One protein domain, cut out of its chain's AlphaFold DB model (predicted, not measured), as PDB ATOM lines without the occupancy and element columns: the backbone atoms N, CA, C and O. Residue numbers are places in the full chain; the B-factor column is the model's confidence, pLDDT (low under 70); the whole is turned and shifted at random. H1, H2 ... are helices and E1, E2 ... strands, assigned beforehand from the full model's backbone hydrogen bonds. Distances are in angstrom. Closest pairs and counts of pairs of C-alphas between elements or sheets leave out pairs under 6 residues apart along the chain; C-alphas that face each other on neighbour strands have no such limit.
ATOM      1  N   MET A 471     -35.376 -44.517 -21.398       89.19
ATOM      2  CA  MET A 471     -34.675 -43.396 -22.024       89.19
ATOM      3  C   MET A 471     -33.303 -43.227 -21.399       89.19
ATOM      4  O   MET A 471     -33.145 -43.418 -20.196       89.19
ATOM      5  N   ASP A 472     -32.316 -42.836 -22.193       94.50
ATOM      6  CA  ASP A 472     -30.998 -42.517 -21.658       94.50
ATOM      7  C   ASP A 472     -31.080 -41.285 -20.741       94.50
ATOM      8  O   ASP A 472     -31.736 -40.292 -21.048       94.50
ATOM      9  N   THR A 473     -30.409 -41.354 -19.595       93.44
ATOM     10  CA  THR A 473     -30.297 -40.267 -18.616       93.44
ATOM     11  C   THR A 473     -28.820 -39.903 -18.440       93.44
ATOM     12  O   THR A 473     -27.961 -40.759 -18.676       93.44
ATOM     13  N   PRO A 474     -28.481 -38.664 -18.033       94.38
ATOM     14  CA  PRO A 474     -27.093 -38.284 -17.792       94.38
ATOM     15  C   PRO A 474     -26.374 -39.239 -16.827       94.38
ATOM     16  O   PRO A 474     -26.956 -39.710 -15.845       94.38
ATOM     17  N   GLY A 475     -25.098 -39.500 -17.114       95.25
ATOM     18  CA  GLY A 475     -24.232 -40.397 -16.347       95.25
ATOM     19  C   GLY A 475     -23.987 -41.758 -17.006       95.25
ATOM     20  O   GLY A 475     -24.724 -42.207 -17.885       95.25
ATOM     21  N   GLU A 476     -22.929 -42.427 -16.553       96.44
ATOM     22  CA  GLU A 476     -22.493 -43.732 -17.056       96.44
ATOM     23  C   GLU A 476     -23.004 -44.892 -16.184       96.44
ATOM     24  O   GLU A 476     -23.309 -44.736 -15.001       96.44
ATOM     25  N   CYS A 477     -23.129 -46.077 -16.780       96.50
ATOM     26  CA  CYS A 477     -23.707 -47.281 -16.188       96.50
ATOM     27  C   CYS A 477     -23.004 -47.707 -14.896       96.50
ATOM     28  O   CYS A 477     -23.665 -48.241 -14.000       96.50
ATOM     29  N   GLY A 478     -21.684 -47.539 -14.811       94.62
ATOM     30  CA  GLY A 478     -20.944 -47.795 -13.576       94.62
ATOM     31  C   GLY A 478     -20.824 -49.275 -13.187       94.62
ATOM     32  O   GLY A 478     -20.505 -49.574 -12.044       94.62
ATOM     33  N   HIS A 479     -21.151 -50.221 -14.078       95.81
ATOM     34  CA  HIS A 479     -21.048 -51.655 -13.777       95.81
ATOM     35  C   HIS A 479     -19.626 -52.154 -14.038       95.81
ATOM     36  O   HIS A 479     -19.114 -51.926 -15.131       95.81
ATOM     37  N   ASN A 480     -19.022 -52.840 -13.068       96.88
ATOM     38  CA  ASN A 480     -17.698 -53.441 -13.221       96.88
ATOM     39  C   ASN A 480     -17.779 -54.626 -14.188       96.88
ATOM     40  O   ASN A 480     -18.509 -55.583 -13.935       96.88
ATOM     41  N   LEU A 481     -17.056 -54.541 -15.298       94.94
ATOM     42  CA  LEU A 481     -16.939 -55.617 -16.271       94.94
ATOM     43  C   LEU A 481     -15.922 -56.662 -15.781       94.94
ATOM     44  O   LEU A 481     -15.030 -56.324 -15.002       94.94
ATOM     45  N   PRO A 482     -15.987 -57.913 -16.277       94.75
ATOM     46  CA  PRO A 482     -14.982 -58.937 -15.966       94.75
ATOM     47  C   PRO A 482     -13.543 -58.527 -16.317       94.75
ATOM     48  O   PRO A 482     -12.601 -59.055 -15.742       94.75
ATOM     49  N   SER A 483     -13.373 -57.567 -17.232       94.06
ATOM     50  CA  SER A 483     -12.080 -56.979 -17.599       94.06
ATOM     51  C   SER A 483     -11.502 -56.012 -16.555       94.06
ATOM     52  O   SER A 483     -10.393 -55.526 -16.740       94.06
ATOM     53  N   GLY A 484     -12.241 -55.682 -15.490       95.56
ATOM     54  CA  GLY A 484     -11.872 -54.644 -14.518       95.56
ATOM     55  C   GLY A 484     -12.232 -53.219 -14.956       95.56
ATOM     56  O   GLY A 484     -12.169 -52.294 -14.150       95.56
ATOM     57  N   GLU A 485     -12.665 -53.026 -16.203       96.69
ATOM     58  CA  GLU A 485     -13.163 -51.739 -16.688       96.69
ATOM     59  C   GLU A 485     -14.593 -51.459 -16.204       96.69
ATOM     60  O   GLU A 485     -15.402 -52.362 -15.990       96.69
ATOM     61  N   ILE A 486     -14.941 -50.177 -16.090       96.94
ATOM     62  CA  ILE A 486     -16.297 -49.745 -15.745       96.94
ATOM     63  C   ILE A 486     -17.107 -49.540 -17.028       96.94
ATOM     64  O   ILE A 486     -16.659 -48.905 -17.983       96.94
ATOM     65  N   CYS A 487     -18.342 -50.037 -17.056       97.06
ATOM     66  CA  CYS A 487     -19.242 -49.828 -18.181       97.06
ATOM     67  C   CYS A 487     -19.586 -48.337 -18.366       97.06
ATOM     68  O   CYS A 487     -20.313 -47.759 -17.554       97.06
ATOM     69  N   ARG A 488     -19.154 -47.767 -19.500       97.25
ATOM     70  CA  ARG A 488     -19.391 -46.364 -19.902       97.25
ATOM     71  C   ARG A 488     -20.705 -46.106 -20.646       97.25
ATOM     72  O   ARG A 488     -20.974 -44.997 -21.092       97.25
ATOM     73  N   ARG A 489     -21.539 -47.132 -20.841       96.31
ATOM     74  CA  ARG A 489     -22.852 -46.954 -21.489       96.31
ATOM     75  C   ARG A 489     -23.697 -45.984 -20.669       96.31
ATOM     76  O   ARG A 489     -23.617 -46.021 -19.446       96.31
ATOM     77  N   LYS A 490     -24.538 -45.177 -21.313       96.75
ATOM     78  CA  LYS A 490     -25.430 -44.252 -20.603       96.75
ATOM     79  C   LYS A 490     -26.347 -45.007 -19.634       96.75
ATOM     80  O   LYS A 490     -26.783 -46.131 -19.913       96.75
ATOM     81  N   ARG A 491     -26.613 -44.405 -18.473       96.94
ATOM     82  CA  ARG A 491     -27.675 -44.870 -17.568       96.94
ATOM     83  C   ARG A 491     -29.018 -44.696 -18.254       96.94
ATOM     84  O   ARG A 491     -29.164 -43.847 -19.128       96.94
ATOM     85  N   GLN A 492     -30.009 -45.464 -17.824       94.31
ATOM     86  CA  GLN A 492     -31.354 -45.360 -18.370       94.31
ATOM     87  C   GLN A 492     -32.353 -45.018 -17.277       94.31
ATOM     88  O   GLN A 492     -32.240 -45.489 -16.152       94.31
ATOM     89  N   ARG A 493     -33.342 -44.191 -17.585       90.69
ATOM     90  CA  ARG A 493     -34.499 -43.911 -16.740       90.69
ATOM     91  C   ARG A 493     -35.715 -44.543 -17.393       90.69
ATOM     92  O   ARG A 493     -35.965 -44.342 -18.578       90.69
ATOM     93  N   CYS A 494     -36.484 -45.301 -16.621       86.19
ATOM     94  CA  CYS A 494     -37.773 -45.770 -17.099       86.19
ATOM     95  C   CYS A 494     -38.758 -44.593 -17.127       86.19
ATOM     96  O   CYS A 494     -39.023 -44.020 -16.077       86.19
ATOM     97  N   GLU A 495     -39.322 -44.234 -18.281       79.69
ATOM     98  CA  GLU A 495     -40.356 -43.188 -18.374       79.69
ATOM     99  C   GLU A 495     -41.592 -43.544 -17.551       79.69
ATOM    100  O   GLU A 495     -42.249 -42.668 -16.997       79.69
ATOM    101  N   THR A 496     -41.914 -44.836 -17.477       75.38
ATOM    102  CA  THR A 496     -43.194 -45.300 -16.954       75.38
ATOM    103  C   THR A 496     -43.251 -45.277 -15.429       75.38
ATOM    104  O   THR A 496     -44.260 -44.882 -14.859       75.38
ATOM    105  N   CYS A 497     -42.171 -45.679 -14.757       82.19
ATOM    106  CA  CYS A 497     -42.092 -45.705 -13.292       82.19
ATOM    107  C   CYS A 497     -41.051 -44.721 -12.728       82.19
ATOM    108  O   CYS A 497     -40.790 -44.705 -11.528       82.19
ATOM    109  N   SER A 498     -40.408 -43.927 -13.592       82.62
ATOM    110  CA  SER A 498     -39.322 -42.995 -13.261       82.62
ATOM    111  C   SER A 498     -38.072 -43.608 -12.616       82.62
ATOM    112  O   SER A 498     -37.165 -42.860 -12.251       82.62
ATOM    113  N   SER A 499     -37.955 -44.938 -12.503       86.25
ATOM    114  CA  SER A 499     -36.785 -45.559 -11.879       86.25
ATOM    115  C   SER A 499     -35.526 -45.327 -12.714       86.25
ATOM    116  O   SER A 499     -35.518 -45.622 -13.912       86.25
ATOM    117  N   VAL A 500     -34.454 -44.853 -12.077       90.44
ATOM    118  CA  VAL A 500     -33.128 -44.760 -12.697       90.44
ATOM    119  C   VAL A 500     -32.431 -46.111 -12.576       90.44
ATOM    120  O   VAL A 500     -32.217 -46.645 -11.488       90.44
ATOM    121  N   LEU A 501     -32.085 -46.662 -13.723       92.56
ATOM    122  CA  LEU A 501     -31.425 -47.936 -13.928       92.56
ATOM    123  C   LEU A 501     -29.974 -47.700 -14.356       92.56
ATOM    124  O   LEU A 501     -29.511 -46.575 -14.581       92.56
ATOM    125  N   ARG A 502     -29.234 -48.798 -14.465       94.31
ATOM    126  CA  ARG A 502     -27.974 -48.834 -15.213       94.31
ATOM    127  C   ARG A 502     -28.281 -48.836 -16.720       94.31
ATOM    128  O   ARG A 502     -29.359 -48.408 -17.123       94.31
ATOM    129  N   CYS A 503     -27.352 -49.272 -17.567       94.69
ATOM    130  CA  CYS A 503     -27.699 -49.520 -18.967       94.69
ATOM    131  C   CYS A 503     -28.515 -50.816 -19.116       94.69
ATOM    132  O   CYS A 503     -28.439 -51.702 -18.261       94.69
ATOM    133  N   SER A 504     -29.212 -50.956 -20.244       91.06
ATOM    134  CA  SER A 504     -30.037 -52.121 -20.602       91.06
ATOM    135  C   SER A 504     -29.318 -53.473 -20.576       91.06
ATOM    136  O   SER A 504     -29.978 -54.500 -20.548       91.06
ATOM    137  N   LYS A 505     -27.977 -53.501 -20.588       93.88
ATOM    138  CA  LYS A 505     -27.200 -54.746 -20.463       93.88
ATOM    139  C   LYS A 505     -26.935 -55.185 -19.024       93.88
ATOM    140  O   LYS A 505     -26.606 -56.341 -18.809       93.88
ATOM    141  N   HIS A 506     -26.994 -54.266 -18.061       93.25
ATOM    142  CA  HIS A 506     -26.531 -54.506 -16.684       93.25
ATOM    143  C   HIS A 506     -27.608 -54.257 -15.627       93.25
ATOM    144  O   HIS A 506     -27.331 -54.297 -14.428       93.25
ATOM    145  N   SER A 507     -28.825 -53.939 -16.053       90.88
ATOM    146  CA  SER A 507     -29.996 -53.906 -15.194       90.88
ATOM    147  C   SER A 507     -31.192 -54.284 -16.037       90.88
ATOM    148  O   SER A 507     -31.606 -53.513 -16.902       90.88
ATOM    149  N   ASP A 508     -31.782 -55.427 -15.721       86.19
ATOM    150  CA  ASP A 508     -33.114 -55.729 -16.206       86.19
ATOM    151  C   ASP A 508     -34.113 -54.871 -15.438       86.19
ATOM    152  O   ASP A 508     -33.964 -54.607 -14.242       86.19
ATOM    153  N   HIS A 509     -35.118 -54.379 -16.151       86.88
ATOM    154  CA  HIS A 509     -36.284 -53.771 -15.540       86.88
ATOM    155  C   HIS A 509     -37.497 -54.501 -16.068       86.88
ATOM    156  O   HIS A 509     -37.988 -54.227 -17.163       86.88
ATOM    157  N   THR A 510     -37.922 -55.511 -15.319       85.38
ATOM    158  CA  THR A 510     -39.015 -56.371 -15.757       85.38
ATOM    159  C   THR A 510     -40.331 -55.591 -15.766       85.38
ATOM    160  O   THR A 510     -40.523 -54.631 -15.015       85.38
ATOM    161  N   MET A 511     -41.288 -56.023 -16.595       78.38
ATOM    162  CA  MET A 511     -42.643 -55.456 -16.568       78.38
ATOM    163  C   MET A 511     -43.272 -55.536 -15.171       78.38
ATOM    164  O   MET A 511     -43.987 -54.618 -14.781       78.38
ATOM    165  N   GLY A 512     -42.994 -56.608 -14.418       78.81
ATOM    166  CA  GLY A 512     -43.454 -56.762 -13.038       78.81
ATOM    167  C   GLY A 512     -42.919 -55.650 -12.139       78.81
ATOM    168  O   GLY A 512     -43.702 -54.917 -11.549       78.81
ATOM    169  N   GLU A 513     -41.603 -55.436 -12.120       81.62
ATOM    170  CA  GLU A 513     -40.997 -54.354 -11.332       81.62
ATOM    171  C   GLU A 513     -41.505 -52.967 -11.726       81.62
ATOM    172  O   GLU A 513     -41.758 -52.129 -10.864       81.62
ATOM    173  N   CYS A 514     -41.647 -52.711 -13.026       80.81
ATOM    174  CA  CYS A 514     -42.129 -51.429 -13.529       80.81
ATOM    175  C   CYS A 514     -43.537 -51.130 -13.021       80.81
ATOM    176  O   CYS A 514     -43.798 -50.039 -12.518       80.81
ATOM    177  N   ARG A 515     -44.418 -52.134 -13.087       78.44
ATOM    178  CA  ARG A 515     -45.780 -52.066 -12.548       78.44
ATOM    179  C   ARG A 515     -45.770 -51.849 -11.043       78.44
ATOM    180  O   ARG A 515     -46.544 -51.040 -10.555       78.44
ATOM    181  N   ASP A 516     -44.894 -52.527 -10.316       78.25
ATOM    182  CA  ASP A 516     -44.849 -52.454  -8.856       78.25
ATOM    183  C   ASP A 516     -44.387 -51.080  -8.372       78.25
ATOM    184  O   ASP A 516     -45.015 -50.497  -7.489       78.25
ATOM    185  N   ILE A 517     -43.345 -50.526  -8.997       75.38
ATOM    186  CA  ILE A 517     -42.868 -49.167  -8.711       75.38
ATOM    187  C   ILE A 517     -43.920 -48.138  -9.125       75.38
ATOM    188  O   ILE A 517     -44.189 -47.204  -8.370       75.38
ATOM    189  N   PHE A 518     -44.540 -48.313 -10.296       73.94
ATOM    190  CA  PHE A 518     -45.636 -47.462 -10.754       73.94
ATOM    191  C   PHE A 518     -46.768 -47.426  -9.717       73.94
ATOM    192  O   PHE A 518     -47.157 -46.357  -9.251       73.94
ATOM    193  N   TRP A 519     -47.228 -48.594  -9.271       69.94
ATOM    194  CA  TRP A 519     -48.281 -48.701  -8.269       69.94
ATOM    195  C   TRP A 519     -47.884 -48.120  -6.921       69.94
ATOM    196  O   TRP A 519     -48.681 -47.403  -6.329       69.94
ATOM    197  N   ALA A 520     -46.665 -48.378  -6.449       71.12
ATOM    198  CA  ALA A 520     -46.175 -47.771  -5.219       71.12
ATOM    199  C   ALA A 520     -46.200 -46.237  -5.316       71.12
ATOM    200  O   ALA A 520     -46.628 -45.573  -4.378       71.12
ATOM    201  N   THR A 521     -45.795 -45.685  -6.462       70.06
ATOM    202  CA  THR A 521     -45.712 -44.234  -6.698       70.06
ATOM    203  C   THR A 521     -47.085 -43.572  -6.801       70.06
ATOM    204  O   THR A 521     -47.246 -42.438  -6.361       70.06
ATOM    205  N   HIS A 522     -48.076 -44.274  -7.353       66.44
ATOM    206  CA  HIS A 522     -49.403 -43.721  -7.637       66.44
ATOM    207  C   HIS A 522     -50.522 -44.319  -6.775       66.44
ATOM    208  O   HIS A 522     -51.698 -44.130  -7.080       66.44
ATOM    209  N   SER A 523     -50.197 -45.057  -5.708       65.19
ATOM    210  CA  SER A 523     -51.218 -45.592  -4.805       65.19
ATOM    211  C   SER A 523     -51.966 -44.468  -4.083       65.19
ATOM    212  O   SER A 523     -51.427 -43.395  -3.809       65.19
ATOM    213  N   SER A 524     -53.229 -44.731  -3.753       47.12
ATOM    214  CA  SER A 524     -54.165 -43.785  -3.136       47.12
ATOM    215  C   SER A 524     -53.708 -43.224  -1.785       47.12
ATOM    216  O   SER A 524     -54.197 -42.176  -1.363       47.12
ATOM    217  N   THR A 525     -52.749 -43.871  -1.117       55.22
ATOM    218  CA  THR A 525     -52.152 -43.378   0.129       55.22
ATOM    219  C   THR A 525     -51.136 -42.254  -0.096       55.22
ATOM    220  O   THR A 525     -50.759 -41.599   0.870       55.22
ATOM    221  N   GLY A 526     -50.689 -42.003  -1.337       44.00
ATOM    222  CA  GLY A 526     -49.704 -40.963  -1.678       44.00
ATOM    223  C   GLY A 526     -48.294 -41.220  -1.129       44.00
ATOM    224  O   GLY A 526     -47.371 -40.452  -1.382       44.00
ATOM    225  N   VAL A 527     -48.101 -42.315  -0.391       49.38
ATOM    226  CA  VAL A 527     -46.806 -42.725   0.141       49.38
ATOM    227  C   VAL A 527     -46.247 -43.786  -0.791       49.38
ATOM    228  O   VAL A 527     -46.794 -44.889  -0.862       49.38
ATOM    229  N   ARG A 528     -45.135 -43.471  -1.475       53.69
ATOM    230  CA  ARG A 528     -44.338 -44.470  -2.202       53.69
ATOM    231  C   ARG A 528     -44.006 -45.600  -1.238       53.69
ATOM    232  O   ARG A 528     -43.129 -45.458  -0.385       53.69
ATOM    233  N   SER A 529     -44.722 -46.713  -1.353       52.66
ATOM    234  CA  SER A 529     -44.439 -47.903  -0.561       52.66
ATOM    235  C   SER A 529     -43.017 -48.333  -0.910       52.66
ATOM    236  O   SER A 529     -42.718 -48.526  -2.090       52.66
ATOM    237  N   ARG A 530     -42.119 -48.418   0.082       51.59
ATOM    238  CA  ARG A 530     -40.739 -48.854  -0.169       51.59
ATOM    239  C   ARG A 530     -40.786 -50.227  -0.831       51.59
ATOM    240  O   ARG A 530     -41.303 -51.183  -0.259       51.59
ATOM    241  N   THR A 531     -40.274 -50.308  -2.048       58.53
ATOM    242  CA  THR A 531     -40.151 -51.567  -2.782       58.53
ATOM    243  C   THR A 531     -38.932 -52.335  -2.269       58.53
ATOM    244  O   THR A 531     -38.013 -51.739  -1.711       58.53
ATOM    245  N   MET A 532     -38.864 -53.654  -2.483       48.53
ATOM    246  CA  MET A 532     -37.668 -54.450  -2.138       48.53
ATOM    247  C   MET A 532     -36.377 -53.854  -2.725       48.53
ATOM    248  O   MET A 532     -35.325 -53.893  -2.095       48.53
ATOM    249  N   LYS A 533     -36.471 -53.217  -3.898       56.22
ATOM    250  CA  LYS A 533     -35.362 -52.500  -4.537       56.22
ATOM    251  C   LYS A 533     -34.872 -51.309  -3.711       56.22
ATOM    252  O   LYS A 533     -33.666 -51.094  -3.634       56.22
ATOM    253  N   ASP A 534     -35.776 -50.584  -3.056       62.88
ATOM    254  CA  ASP A 534     -35.435 -49.455  -2.182       62.88
ATOM    255  C   ASP A 534     -34.668 -49.925  -0.942       62.88
ATOM    256  O   ASP A 534     -33.723 -49.267  -0.509       62.88
ATOM    257  N   PHE A 535     -35.014 -51.099  -0.408       57.19
ATOM    258  CA  PHE A 535     -34.280 -51.714   0.699       57.19
ATOM    259  C   PHE A 535     -32.887 -52.203   0.273       57.19
ATOM    260  O   PHE A 535     -31.914 -51.959   0.984       57.19
ATOM    261  N   ILE A 536     -32.767 -52.819  -0.908       61.81
ATOM    262  CA  ILE A 536     -31.480 -53.297  -1.444       61.81
ATOM    263  C   ILE A 536     -30.548 -52.120  -1.784       61.81
ATOM    264  O   ILE A 536     -29.362 -52.157  -1.465       61.81
ATOM    265  N   GLN A 537     -31.069 -51.044  -2.383       58.59
ATOM    266  CA  GLN A 537     -30.273 -49.849  -2.697       58.59
ATOM    267  C   GLN A 537     -29.845 -49.082  -1.438       58.59
ATOM    268  O   GLN A 537     -28.705 -48.623  -1.367       58.59
ATOM    269  N   ALA A 538     -30.707 -48.994  -0.418       59.62
ATOM    270  CA  ALA A 538     -30.356 -48.365   0.855       59.62
ATOM    271  C   ALA A 538     -29.236 -49.110   1.604       59.62
ATOM    272  O   ALA A 538     -28.448 -48.474   2.307       59.62
TER     273      ALA A 538
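Overview. This is residues 471 to 538 of the 563 residues of the protein "Hypothetical protein" of Alexandrium monilatum (UniProt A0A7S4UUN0). This is a long, loop-rich structure: the two-stranded hairpin E1 and E2 sends its long loop, residues 477 to 489, toward one end, and helix H1 lies toward the other. The unnamed stretch of residues 495 to 510 runs between E2 and H1, and a short helix, H2, ends the printed part. The printed part has 68 residues with two strands and then two helices, in the order E1, E2, H1, H2; the sheet, in the order E1 - E2, is antiparallel. The class is mixed, helices and strands, with 30 residues, under half, in named elements. It is only just loose, close to compact, with a radius of gyration of the C-alphas of 13.5 A and spans of 46 by 23 by 19 A.

Arrangement. Start at the hairpin of E1, residues 471 to 476, and E2, residues 490 to 494, which run antiparallel at 140 degrees between directions. Look for N 473 and O 491, 2.8 A apart, and N 493 and O 471, 2.7 A apart, within hydrogen-bond range. Residues 492 to 493 of E2 also pair, antiparallel, with residues 500 to 501. From E2, look to H1, residues 511 to 522: the closest C-alphas, of Cys 494 and Cys 514, are 8.0 A apart. H1 and H2, residues 532 to 538, are near each other, with 5 pairs of C-alphas within 10 A. E1 is apart from both helices, and E2 is apart from H2. In H1 and H2 every O i to N i+4 pair is within hydrogen-bond range.

Along the chain. Find C-alpha 471 at (-34.675, -43.396, -22.024); from there E1 runs 13.2 A to C-alpha 476. E2 spans 12.9 A from Lys 490 to Cys 494. H1 begins at C-alpha 511 (-42.643, -55.456, -16.568) and covers 16.2 A; H2 covers 10.0 A and ends at C-alpha 538 (-30.356, -48.365, 0.855).

Size, cuts and confidence. The two C-alphas farthest apart are those of Ser 483 and Ser 524, at 46.4 A. The printed part has no cut. The links E1 to E2 and E2 to H1 are long; H1 to H2 is short. In this model pLDDT is under 70 at residue 519 and residues 522 to 538.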